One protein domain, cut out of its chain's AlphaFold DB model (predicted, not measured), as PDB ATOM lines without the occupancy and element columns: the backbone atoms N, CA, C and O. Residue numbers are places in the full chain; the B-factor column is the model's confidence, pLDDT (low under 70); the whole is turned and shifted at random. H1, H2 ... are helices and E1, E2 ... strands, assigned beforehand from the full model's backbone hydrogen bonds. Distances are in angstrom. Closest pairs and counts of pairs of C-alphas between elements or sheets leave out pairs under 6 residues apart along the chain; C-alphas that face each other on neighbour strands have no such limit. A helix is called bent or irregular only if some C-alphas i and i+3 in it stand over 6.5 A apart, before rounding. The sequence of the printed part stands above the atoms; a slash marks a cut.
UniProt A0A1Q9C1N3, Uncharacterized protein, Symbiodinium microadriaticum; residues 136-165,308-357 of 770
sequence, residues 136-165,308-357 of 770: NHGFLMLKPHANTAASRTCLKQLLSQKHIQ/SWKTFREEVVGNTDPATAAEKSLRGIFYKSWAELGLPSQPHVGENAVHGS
ATOM      1  N   ASN A 136       7.394 -44.033  46.666       94.56
ATOM      2  CA  ASN A 136       7.405 -45.205  45.795       94.56
ATOM      3  C   ASN A 136       7.938 -44.828  44.407       94.56
ATOM      4  O   ASN A 136       7.602 -43.766  43.889       94.56
ATOM      5  N   HIS A 137       8.704 -45.721  43.768       95.19
ATOM      6  CA  HIS A 137       9.247 -45.534  42.415       95.19
ATOM      7  C   HIS A 137       8.829 -46.681  41.485       95.19
ATOM      8  O   HIS A 137       9.282 -47.812  41.659       95.19
ATOM      9  N   GLY A 138       8.021 -46.385  40.465       96.25
ATOM     10  CA  GLY A 138       7.490 -47.365  39.512       96.25
ATOM     11  C   GLY A 138       8.005 -47.215  38.082       96.25
ATOM     12  O   GLY A 138       8.543 -46.175  37.693       96.25
ATOM     13  N   PHE A 139       7.798 -48.266  37.287       97.94
ATOM     14  CA  PHE A 139       8.000 -48.271  35.841       97.94
ATOM     15  C   PHE A 139       6.663 -48.560  35.140       97.94
ATOM     16  O   PHE A 139       5.921 -49.468  35.517       97.94
ATOM     17  N   LEU A 140       6.337 -47.753  34.131       98.25
ATOM     18  CA  LEU A 140       5.164 -47.910  33.268       98.25
ATOM     19  C   LEU A 140       5.611 -47.948  31.811       98.25
ATOM     20  O   LEU A 140       6.586 -47.295  31.443       98.25
ATOM     21  N   MET A 141       4.872 -48.657  30.961       97.50
ATOM     22  CA  MET A 141       5.183 -48.747  29.536       97.50
ATOM     23  C   MET A 141       3.921 -48.883  28.679       97.50
ATOM     24  O   MET A 141       3.115 -49.795  28.873       97.50
ATOM     25  N   LEU A 142       3.774 -48.000  27.688       98.31
ATOM     26  CA  LEU A 142       2.818 -48.166  26.596       98.31
ATOM     27  C   LEU A 142       3.325 -49.256  25.650       98.31
ATOM     28  O   LEU A 142       4.425 -49.151  25.101       98.31
ATOM     29  N   LYS A 143       2.503 -50.291  25.462       96.88
ATOM     30  CA  LYS A 143       2.748 -51.378  24.510       96.88
ATOM     31  C   LYS A 143       2.674 -50.859  23.061       96.88
ATOM     32  O   LYS A 143       2.020 -49.838  22.830       96.88
ATOM     33  N   PRO A 144       3.288 -51.543  22.076       96.50
ATOM     34  CA  PRO A 144       3.457 -51.001  20.726       96.50
ATOM     35  C   PRO A 144       2.159 -50.561  20.039       96.50
ATOM     36  O   PRO A 144       2.109 -49.481  19.459       96.50
ATOM     37  N   HIS A 145       1.082 -51.343  20.164       94.81
ATOM     38  CA  HIS A 145      -0.234 -51.034  19.582       94.81
ATOM     39  C   HIS A 145      -0.934 -49.823  20.220       94.81
ATOM     40  O   HIS A 145      -1.830 -49.242  19.614       94.81
ATOM     41  N   ALA A 146      -0.531 -49.438  21.433       97.31
ATOM     42  CA  ALA A 146      -1.092 -48.322  22.188       97.31
ATOM     43  C   ALA A 146      -0.175 -47.089  22.219       97.31
ATOM     44  O   ALA A 146      -0.538 -46.077  22.819       97.31
ATOM     45  N   ASN A 147       1.001 -47.140  21.587       97.38
ATOM     46  CA  ASN A 147       2.009 -46.084  21.642       97.38
ATOM     47  C   ASN A 147       1.710 -44.907  20.685       97.38
ATOM     48  O   ASN A 147       2.462 -44.622  19.754       97.38
ATOM     49  N   THR A 148       0.609 -44.196  20.928       97.88
ATOM     50  CA  THR A 148       0.206 -42.999  20.170       97.88
ATOM     51  C   THR A 148       0.462 -41.713  20.965       97.88
ATOM     52  O   THR A 148       0.568 -41.726  22.193       97.88
ATOM     53  N   ALA A 149       0.512 -40.563  20.286       97.81
ATOM     54  CA  ALA A 149       0.620 -39.263  20.959       97.81
ATOM     55  C   ALA A 149      -0.582 -38.969  21.887       97.81
ATOM     56  O   ALA A 149      -0.409 -38.380  22.959       97.81
ATOM     57  N   ALA A 150      -1.784 -39.424  21.510       98.25
ATOM     58  CA  ALA A 150      -2.990 -39.308  22.327       98.25
ATOM     59  C   ALA A 150      -2.885 -40.172  23.595       98.25
ATOM     60  O   ALA A 150      -3.077 -39.665  24.697       98.25
ATOM     61  N   SER A 151      -2.451 -41.428  23.461       98.38
ATOM     62  CA  SER A 151      -2.185 -42.337  24.581       98.38
ATOM     63  C   SER A 151      -1.131 -41.808  25.556       98.38
ATOM     64  O   SER A 151      -1.363 -41.809  26.765       98.38
ATOM     65  N   ARG A 152       0.005 -41.293  25.055       98.50
ATOM     66  CA  ARG A 152       1.051 -40.659  25.888       98.50
ATOM     67  C   ARG A 152       0.498 -39.463  26.672       98.50
ATOM     68  O   ARG A 152       0.862 -39.258  27.828       98.50
ATOM     69  N   THR A 153      -0.394 -38.684  26.057       98.25
ATOM     70  CA  THR A 153      -1.038 -37.521  26.688       98.25
ATOM     71  C   THR A 153      -2.053 -37.951  27.750       98.25
ATOM     72  O   THR A 153      -1.981 -37.479  28.884       98.25
ATOM     73  N   CYS A 154      -2.938 -38.892  27.416       98.00
ATOM     74  CA  CYS A 154      -3.944 -39.450  28.319       98.00
ATOM     75  C   CYS A 154      -3.309 -40.076  29.569       98.00
ATOM     76  O   CYS A 154      -3.761 -39.830  30.686       98.00
ATOM     77  N   LEU A 155      -2.229 -40.847  29.392       98.31
ATOM     78  CA  LEU A 155      -1.508 -41.470  30.499       98.31
ATOM     79  C   LEU A 155      -0.939 -40.410  31.449       98.31
ATOM     80  O   LEU A 155      -1.209 -40.457  32.647       98.31
ATOM     81  N   LYS A 156      -0.227 -39.401  30.927       98.44
ATOM     82  CA  LYS A 156       0.339 -38.317  31.752       98.44
ATOM     83  C   LYS A 156      -0.726 -37.480  32.464       98.44
ATOM     84  O   LYS A 156      -0.508 -37.068  33.602       98.44
ATOM     85  N   GLN A 157      -1.881 -37.261  31.834       97.62
ATOM     86  CA  GLN A 157      -3.015 -36.590  32.471       97.62
ATOM     87  C   GLN A 157      -3.555 -37.393  33.660       97.62
ATOM     88  O   GLN A 157      -3.741 -36.810  34.728       97.62
ATOM     89  N   LEU A 158      -3.746 -38.712  33.520       97.56
ATOM     90  CA  LEU A 158      -4.211 -39.547  34.632       97.56
ATOM     91  C   LEU A 158      -3.191 -39.601  35.778       97.56
ATOM     92  O   LEU A 158      -3.579 -39.460  36.935       97.56
ATOM     93  N   LEU A 159      -1.896 -39.757  35.473       97.81
ATOM     94  CA  LEU A 159      -0.844 -39.749  36.497       97.81
ATOM     95  C   LEU A 159      -0.866 -38.447  37.309       97.81
ATOM     96  O   LEU A 159      -0.917 -38.494  38.535       97.81
ATOM     97  N   SER A 160      -0.943 -37.297  36.630       96.94
ATOM     98  CA  SER A 160      -1.047 -35.983  37.278       96.94
ATOM     99  C   SER A 160      -2.307 -35.852  38.151       96.94
ATOM    100  O   SER A 160      -2.224 -35.390  39.287       96.94
ATOM    101  N   GLN A 161      -3.464 -36.340  37.679       96.50
ATOM    102  CA  GLN A 161      -4.714 -36.379  38.460       96.50
ATOM    103  C   GLN A 161      -4.638 -37.294  39.694       96.50
ATOM    104  O   GLN A 161      -5.350 -37.066  40.667       96.50
ATOM    105  N   LYS A 162      -3.794 -38.331  39.653       96.31
ATOM    106  CA  LYS A 162      -3.532 -39.272  40.752       96.31
ATOM    107  C   LYS A 162      -2.334 -38.861  41.626       96.31
ATOM    108  O   LYS A 162      -1.889 -39.664  42.436       96.31
ATOM    109  N   HIS A 163      -1.817 -37.636  41.469       95.94
ATOM    110  CA  HIS A 163      -0.636 -37.111  42.176       95.94
ATOM    111  C   HIS A 163       0.654 -37.935  41.974       95.94
ATOM    112  O   HIS A 163       1.575 -37.888  42.785       95.94
ATOM    113  N   ILE A 164       0.749 -38.652  40.851       98.12
ATOM    114  CA  ILE A 164       1.937 -39.403  40.444       98.12
ATOM    115  C   ILE A 164       2.793 -38.516  39.538       98.12
ATOM    116  O   ILE A 164       2.361 -38.088  38.464       98.12
ATOM    117  N   GLN A 165       4.035 -38.270  39.944       97.81
ATOM    118  CA  GLN A 165       5.008 -37.526  39.156       97.81
ATOM    119  C   GLN A 165       5.690 -38.444  38.135       97.81
ATOM    120  O   GLN A 165       6.226 -39.493  38.490       97.81
ATOM    121  N   SER A 308      -0.765 -47.247  48.228       96.44
ATOM    122  CA  SER A 308      -0.072 -48.543  48.205       96.44
ATOM    123  C   SER A 308       0.204 -49.030  46.777       96.44
ATOM    124  O   SER A 308      -0.483 -48.641  45.824       96.44
ATOM    125  N   TRP A 309       1.145 -49.961  46.626       97.31
ATOM    126  CA  TRP A 309       1.389 -50.665  45.364       97.31
ATOM    127  C   TRP A 309       0.162 -51.411  44.855       97.31
ATOM    128  O   TRP A 309      -0.125 -51.374  43.658       97.31
ATOM    129  N   LYS A 310      -0.611 -52.026  45.754       96.81
ATOM    130  CA  LYS A 310      -1.878 -52.667  45.396       96.81
ATOM    131  C   LYS A 310      -2.850 -51.664  44.762       96.81
ATOM    132  O   LYS A 310      -3.338 -51.889  43.658       96.81
ATOM    133  N   THR A 311      -3.072 -50.527  45.423       96.81
ATOM    134  CA  THR A 311      -3.959 -49.455  44.942       96.81
ATOM    135  C   THR A 311      -3.469 -48.871  43.614       96.81
ATOM    136  O   THR A 311      -4.274 -48.656  42.709       96.81
ATOM    137  N   PHE A 312      -2.157 -48.679  43.443       97.75
ATOM    138  CA  PHE A 312      -1.567 -48.263  42.167       97.75
ATOM    139  C   PHE A 312      -1.903 -49.251  41.035       97.75
ATOM    140  O   PHE A 312      -2.371 -48.846  39.967       97.75
ATOM    141  N   ARG A 313      -1.749 -50.559  41.262       97.00
ATOM    142  CA  ARG A 313      -2.088 -51.574  40.252       97.00
ATOM    143  C   ARG A 313      -3.580 -51.637  39.948       97.00
ATOM    144  O   ARG A 313      -3.943 -51.677  38.778       97.00
ATOM    145  N   GLU A 314      -4.438 -51.640  40.964       95.50
ATOM    146  CA  GLU A 314      -5.887 -51.816  40.796       95.50
ATOM    147  C   GLU A 314      -6.569 -50.558  40.224       95.50
ATOM    148  O   GLU A 314      -7.401 -50.666  39.320       95.50
ATOM    149  N   GLU A 315      -6.196 -49.362  40.694       95.81
ATOM    150  CA  GLU A 315      -6.866 -48.108  40.323       95.81
ATOM    151  C   GLU A 315      -6.151 -47.274  39.258       95.81
ATOM    152  O   GLU A 315      -6.819 -46.521  38.547       95.81
ATOM    153  N   VAL A 316      -4.819 -47.348  39.154       97.75
ATOM    154  CA  VAL A 316      -4.053 -46.542  38.186       97.75
ATOM    155  C   VAL A 316      -3.764 -47.363  36.943       97.75
ATOM    156  O   VAL A 316      -4.110 -46.928  35.850       97.75
ATOM    157  N   VAL A 317      -3.195 -48.564  37.075       98.06
ATOM    158  CA  VAL A 317      -2.937 -49.435  35.913       98.06
ATOM    159  C   VAL A 317      -4.227 -50.118  35.445       98.06
ATOM    160  O   VAL A 317      -4.576 -50.024  34.267       98.06
ATOM    161  N   GLY A 318      -4.965 -50.741  36.363       97.12
ATOM    162  CA  GLY A 318      -6.170 -51.530  36.106       97.12
ATOM    163  C   GLY A 318      -5.892 -53.025  35.920       97.12
ATOM    164  O   GLY A 318      -4.769 -53.440  35.628       97.12
ATOM    165  N   ASN A 319      -6.936 -53.850  36.049       92.56
ATOM    166  CA  ASN A 319      -6.856 -55.308  35.885       92.56
ATOM    167  C   ASN A 319      -6.297 -55.729  34.515       92.56
ATOM    168  O   ASN A 319      -6.445 -55.024  33.519       92.56
ATOM    169  N   THR A 320      -5.651 -56.899  34.463       91.06
ATOM    170  CA  THR A 320      -4.996 -57.425  33.249       91.06
ATOM    171  C   THR A 320      -5.958 -57.608  32.077       91.06
ATOM    172  O   THR A 320      -5.542 -57.399  30.938       91.06
ATOM    173  N   ASP A 321      -7.219 -57.955  32.350       93.06
ATOM    174  CA  ASP A 321      -8.318 -57.880  31.386       93.06
ATOM    175  C   ASP A 321      -8.933 -56.465  31.403       93.06
ATOM    176  O   ASP A 321      -9.588 -56.109  32.390       93.06
ATOM    177  N   PRO A 322      -8.771 -55.660  30.334       95.88
ATOM    178  CA  PRO A 322      -9.299 -54.299  30.281       95.88
ATOM    179  C   PRO A 322     -10.826 -54.215  30.412       95.88
ATOM    180  O   PRO A 322     -11.326 -53.207  30.908       95.88
ATOM    181  N   ALA A 323     -11.567 -55.270  30.047       95.19
ATOM    182  CA  ALA A 323     -13.025 -55.310  30.186       95.19
ATOM    183  C   ALA A 323     -13.490 -55.393  31.656       95.19
ATOM    184  O   ALA A 323     -14.639 -55.074  31.960       95.19
ATOM    185  N   THR A 324     -12.597 -55.792  32.571       95.44
ATOM    186  CA  THR A 324     -12.840 -55.851  34.026       95.44
ATOM    187  C   THR A 324     -11.985 -54.856  34.817       95.44
ATOM    188  O   THR A 324     -11.986 -54.874  36.049       95.44
ATOM    189  N   ALA A 325     -11.230 -53.989  34.136       96.31
ATOM    190  CA  ALA A 325     -10.428 -52.954  34.774       96.31
ATOM    191  C   ALA A 325     -11.313 -51.826  35.329       96.31
ATOM    192  O   ALA A 325     -12.360 -51.499  34.767       96.31
ATOM    193  N   ALA A 326     -10.875 -51.194  36.424       96.44
ATOM    194  CA  ALA A 326     -11.570 -50.040  36.983       96.44
ATOM    195  C   ALA A 326     -11.710 -48.940  35.916       96.44
ATOM    196  O   ALA A 326     -10.734 -48.590  35.256       96.44
ATOM    197  N   GLU A 327     -12.904 -48.369  35.754       95.50
ATOM    198  CA  GLU A 327     -13.227 -47.455  34.644       95.50
ATOM    199  C   GLU A 327     -12.283 -46.246  34.525       95.50
ATOM    200  O   GLU A 327     -12.034 -45.768  33.423       95.50
ATOM    201  N   LYS A 328     -11.736 -45.777  35.651       95.81
ATOM    202  CA  LYS A 328     -10.808 -44.637  35.727       95.81
ATOM    203  C   LYS A 328      -9.323 -45.033  35.754       95.81
ATOM    204  O   LYS A 328      -8.479 -44.161  35.928       95.81
ATOM    205  N   SER A 329      -9.005 -46.317  35.599       98.19
ATOM    206  CA  SER A 329      -7.629 -46.797  35.407       98.19
ATOM    207  C   SER A 329      -7.182 -46.624  33.956       98.19
ATOM    208  O   SER A 329      -8.016 -46.502  33.059       98.19
ATOM    209  N   LEU A 330      -5.874 -46.682  33.695       98.31
ATOM    210  CA  LEU A 330      -5.316 -46.640  32.342       98.31
ATOM    211  C   LEU A 330      -5.944 -47.712  31.446       98.31
ATOM    212  O   LEU A 330      -6.426 -47.387  30.365       98.31
ATOM    213  N   ARG A 331      -6.013 -48.971  31.893       98.38
ATOM    214  CA  ARG A 331      -6.619 -50.050  31.096       98.38
ATOM    215  C   ARG A 331      -8.115 -49.837  30.861       98.38
ATOM    216  O   ARG A 331      -8.566 -50.057  29.742       98.38
ATOM    217  N   GLY A 332      -8.858 -49.342  31.854       98.00
ATOM    218  CA  GLY A 332     -10.284 -49.017  31.706       98.00
ATOM    219  C   GLY A 332     -10.545 -47.869  30.722       98.00
ATOM    220  O   GLY A 332     -11.392 -47.989  29.837       98.00
ATOM    221  N   ILE A 333      -9.768 -46.787  30.813       98.12
ATOM    222  CA  ILE A 333      -9.858 -45.636  29.901       98.12
ATOM    223  C   ILE A 333      -9.479 -46.054  28.477       98.12
ATOM    224  O   ILE A 333     -10.221 -45.775  27.537       98.12
ATOM    225  N   PHE A 334      -8.370 -46.779  28.311       98.19
ATOM    226  CA  PHE A 334      -7.931 -47.249  26.997       98.19
ATOM    227  C   PHE A 334      -8.917 -48.256  26.395       98.19
ATOM    228  O   PHE A 334      -9.096 -48.254  25.186       98.19
ATOM    229  N   TYR A 335      -9.603 -49.073  27.204       98.06
ATOM    230  CA  TYR A 335     -10.657 -49.977  26.730       98.06
ATOM    231  C   TYR A 335     -11.886 -49.241  26.178       98.06
ATOM    232  O   TYR A 335     -12.475 -49.685  25.188       98.06
ATOM    233  N   LYS A 336     -12.276 -48.120  26.800       97.31
ATOM    234  CA  LYS A 336     -13.444 -47.322  26.386       97.31
ATOM    235  C   LYS A 336     -13.133 -46.359  25.234       97.31
ATOM    236  O   LYS A 336     -13.888 -46.326  24.268       97.31
ATOM    237  N   SER A 337     -12.014 -45.637  25.299       97.38
ATOM    238  CA  SER A 337     -11.625 -44.590  24.336       97.38
ATOM    239  C   SER A 337     -10.590 -45.046  23.296       97.38
ATOM    240  O   SER A 337      -9.930 -44.211  22.681       97.38
ATOM    241  N   TRP A 338     -10.425 -46.356  23.064       97.81
ATOM    242  CA  TRP A 338      -9.390 -46.913  22.171       97.81
ATOM    243  C   TRP A 338      -9.319 -46.226  20.795       97.81
ATOM    244  O   TRP A 338      -8.235 -45.851  20.354       97.81
ATOM    245  N   ALA A 339     -10.468 -45.997  20.151       97.31
ATOM    246  CA  ALA A 339     -10.543 -45.381  18.827       97.31
ATOM    247  C   ALA A 339     -10.158 -43.889  18.844       97.31
ATOM    248  O   ALA A 339      -9.480 -43.414  17.936       97.31
ATOM    249  N   GLU A 340     -10.533 -43.155  19.898       97.31
ATOM    250  CA  GLU A 340     -10.168 -41.741  20.104       97.31
ATOM    251  C   GLU A 340      -8.668 -41.588  20.400       97.31
ATOM    252  O   GLU A 340      -8.026 -40.630  19.973       97.31
ATOM    253  N   LEU A 341      -8.100 -42.574  21.099       97.75
ATOM    254  CA  LEU A 341      -6.672 -42.696  21.387       97.75
ATOM    255  C   LEU A 341      -5.863 -43.227  20.187       97.75
ATOM    256  O   LEU A 341      -4.633 -43.261  20.251       97.75
ATOM    257  N   GLY A 342      -6.517 -43.605  19.084       97.31
ATOM    258  CA  GLY A 342      -5.873 -44.065  17.851       97.31
ATOM    259  C   GLY A 342      -5.314 -45.489  17.904       97.31
ATOM    260  O   GLY A 342      -4.391 -45.797  17.151       97.31
ATOM    261  N   LEU A 343      -5.830 -46.350  18.787       97.12
ATOM    262  CA  LEU A 343      -5.490 -47.776  18.803       97.12
ATOM    263  C   LEU A 343      -6.121 -48.493  17.587       97.12
ATOM    264  O   LEU A 343      -7.208 -48.109  17.149       97.12
ATOM    265  N   PRO A 344      -5.489 -49.556  17.055       94.12
ATOM    266  CA  PRO A 344      -6.010 -50.301  15.902       94.12
ATOM    267  C   PRO A 344      -7.215 -51.198  16.242       94.12
ATOM    268  O   PRO A 344      -7.977 -51.578  15.355       94.12
ATOM    269  N   SER A 345      -7.365 -51.553  17.517       94.62
ATOM    270  CA  SER A 345      -8.309 -52.532  18.058       94.62
ATOM    271  C   SER A 345      -8.754 -52.101  19.460       94.62
ATOM    272  O   SER A 345      -8.075 -51.315  20.131       94.62
ATOM    273  N   GLN A 346      -9.885 -52.633  19.935       96.88
ATOM    274  CA  GLN A 346     -10.238 -52.515  21.348       96.88
ATOM    275  C   GLN A 346      -9.303 -53.411  22.191       96.88
ATOM    276  O   GLN A 346      -9.186 -54.599  21.882       96.88
ATOM    277  N   PRO A 347      -8.670 -52.890  23.262       96.44
ATOM    278  CA  PRO A 347      -7.821 -53.672  24.157       96.44
ATOM    279  C   PRO A 347      -8.481 -54.942  24.707       96.44
ATOM    280  O   PRO A 347      -9.645 -54.942  25.099       96.44
ATOM    281  N   HIS A 348      -7.694 -56.008  24.817       90.62
ATOM    282  CA  HIS A 348      -8.077 -57.287  25.426       90.62
ATOM    283  C   HIS A 348      -6.893 -57.856  26.228       90.62
ATOM    284  O   HIS A 348      -5.845 -57.223  26.306       90.62
ATOM    285  N   VAL A 349      -7.031 -59.041  26.833       86.06
ATOM    286  CA  VAL A 349      -6.019 -59.632  27.741       86.06
ATOM    287  C   VAL A 349      -4.598 -59.686  27.146       86.06
ATOM    288  O   VAL A 349      -3.633 -59.411  27.859       86.06
ATOM    289  N   GLY A 350      -4.449 -60.001  25.852       81.44
ATOM    290  CA  GLY A 350      -3.147 -59.981  25.166       81.44
ATOM    291  C   GLY A 350      -2.647 -58.556  24.893       81.44
ATOM    292  O   GLY A 350      -1.525 -58.187  25.255       81.44
ATOM    293  N   GLU A 351      -3.522 -57.721  24.331       88.81
ATOM    294  CA  GLU A 351      -3.250 -56.338  23.930       88.81
ATOM    295  C   GLU A 351      -3.793 -55.305  24.936       88.81
ATOM    296  O   GLU A 351      -4.448 -54.327  24.577       88.81
ATOM    297  N   ASN A 352      -3.491 -55.469  26.225       94.38
ATOM    298  CA  ASN A 352      -4.056 -54.640  27.302       94.38
ATOM    299  C   ASN A 352      -3.446 -53.226  27.457       94.38
ATOM    300  O   ASN A 352      -3.465 -52.668  28.549       94.38
ATOM    301  N   ALA A 353      -2.926 -52.654  26.366       96.69
ATOM    302  CA  ALA A 353      -2.361 -51.305  26.188       96.69
ATOM    303  C   ALA A 353      -1.172 -50.882  27.077       96.69
ATOM    304  O   ALA A 353      -0.182 -50.366  26.560       96.69
ATOM    305  N   VAL A 354      -1.247 -51.084  28.391       96.81
ATOM    306  CA  VAL A 354      -0.281 -50.585  29.374       96.81
ATOM    307  C   VAL A 354       0.289 -51.730  30.202       96.81
ATOM    308  O   VAL A 354      -0.441 -52.555  30.759       96.81
ATOM    309  N   HIS A 355       1.613 -51.742  30.312       96.31
ATOM    310  CA  HIS A 355       2.357 -52.471  31.330       96.31
ATOM    311  C   HIS A 355       2.699 -51.551  32.511       96.31
ATOM    312  O   HIS A 355       2.935 -50.356  32.322       96.31
ATOM    313  N   GLY A 356       2.753 -52.120  33.712       96.44
ATOM    314  CA  GLY A 356       3.224 -51.449  34.916       96.44
ATOM    315  C   GLY A 356       3.704 -52.461  35.947       96.44
ATOM    316  O   GLY A 356       3.068 -53.505  36.100       96.44
ATOM    317  N   SER A 357       4.810 -52.150  36.625       96.69
ATOM    318  CA  SER A 357       5.435 -53.023  37.629       96.69
ATOM    319  C   SER A 357       4.453 -53.398  38.741       96.69
ATOM    320  O   SER A 357       3.657 -52.559  39.174       96.69
TER     321      SER A 357
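This is residues 136 to 165 and 308 to 357 of the 770 residues of an uncharacterized protein of Symbiodinium microadriaticum (UniProt A0A1Q9C1N3). A two-strand antiparallel ribbon, long E1 beside short E2, forms one side of the domain, and three helices, H1, H2 and H3, gather on one side of it. The unnamed residues 337 to 353 loop past the end where E1 ends and H1 begins. The printed part has 80 residues, in the order E1, H1, H2, H3, E2; the class is mixed, helices and strands, with 39 residues in named elements, under half. The whole is compact, with a radius of gyration of the C-alphas of 11.3 A, and spans 33 by 24 by 19 A.

E1, residues 136 to 142, begins at C-alpha 136 (7.405, -45.205, 45.795) and is 20.0 A long. E2 is residues 354 to 356, 6.6 A, ending at C-alpha 356 (3.224, -51.449, 34.916). H1, residues 149 to 161, is 18.5 A long; H2 is residues 309 to 317, 10.5 A, and H3 residues 330 to 336, 10.1 A. H2 is neither bent nor irregular, but only just: C-alphas 314 and 317 are 6.2 A apart.

E1 and E2 are antiparallel at 156 degrees, with N 141 and O 355 at 2.9 A, within hydrogen-bond range. The closest C-alphas of H2 and E2, those of Val 317 and Gly 356, are 6.6 A apart. H2 and H3 only just touch, with 3 pairs of C-alphas within 8 A, the closest Val 317 and Leu 330 at 5.1 A; they run the same way at a shallow tilt of 28 degrees. H1 and H3 only just touch, also with 3 pairs, the closest Leu 155 and Leu 330 at 6.7 A, opposite ways at a steep tilt of 56 degrees. E1 and H3 are apart. Every O i to N i+4 pair is within hydrogen-bond range in H1 and H3, and 4 of 5 in H2.

The C-alphas farthest apart, those of Asn 136 and Pro 344, are 33.2 A apart. Residues 166 to 307 are not printed, and C-alphas 165 and 308 are 15.1 A apart across the cut. The links H2 to H3 and H3 to E2 are long. No printed residue is under 70 in pLDDT.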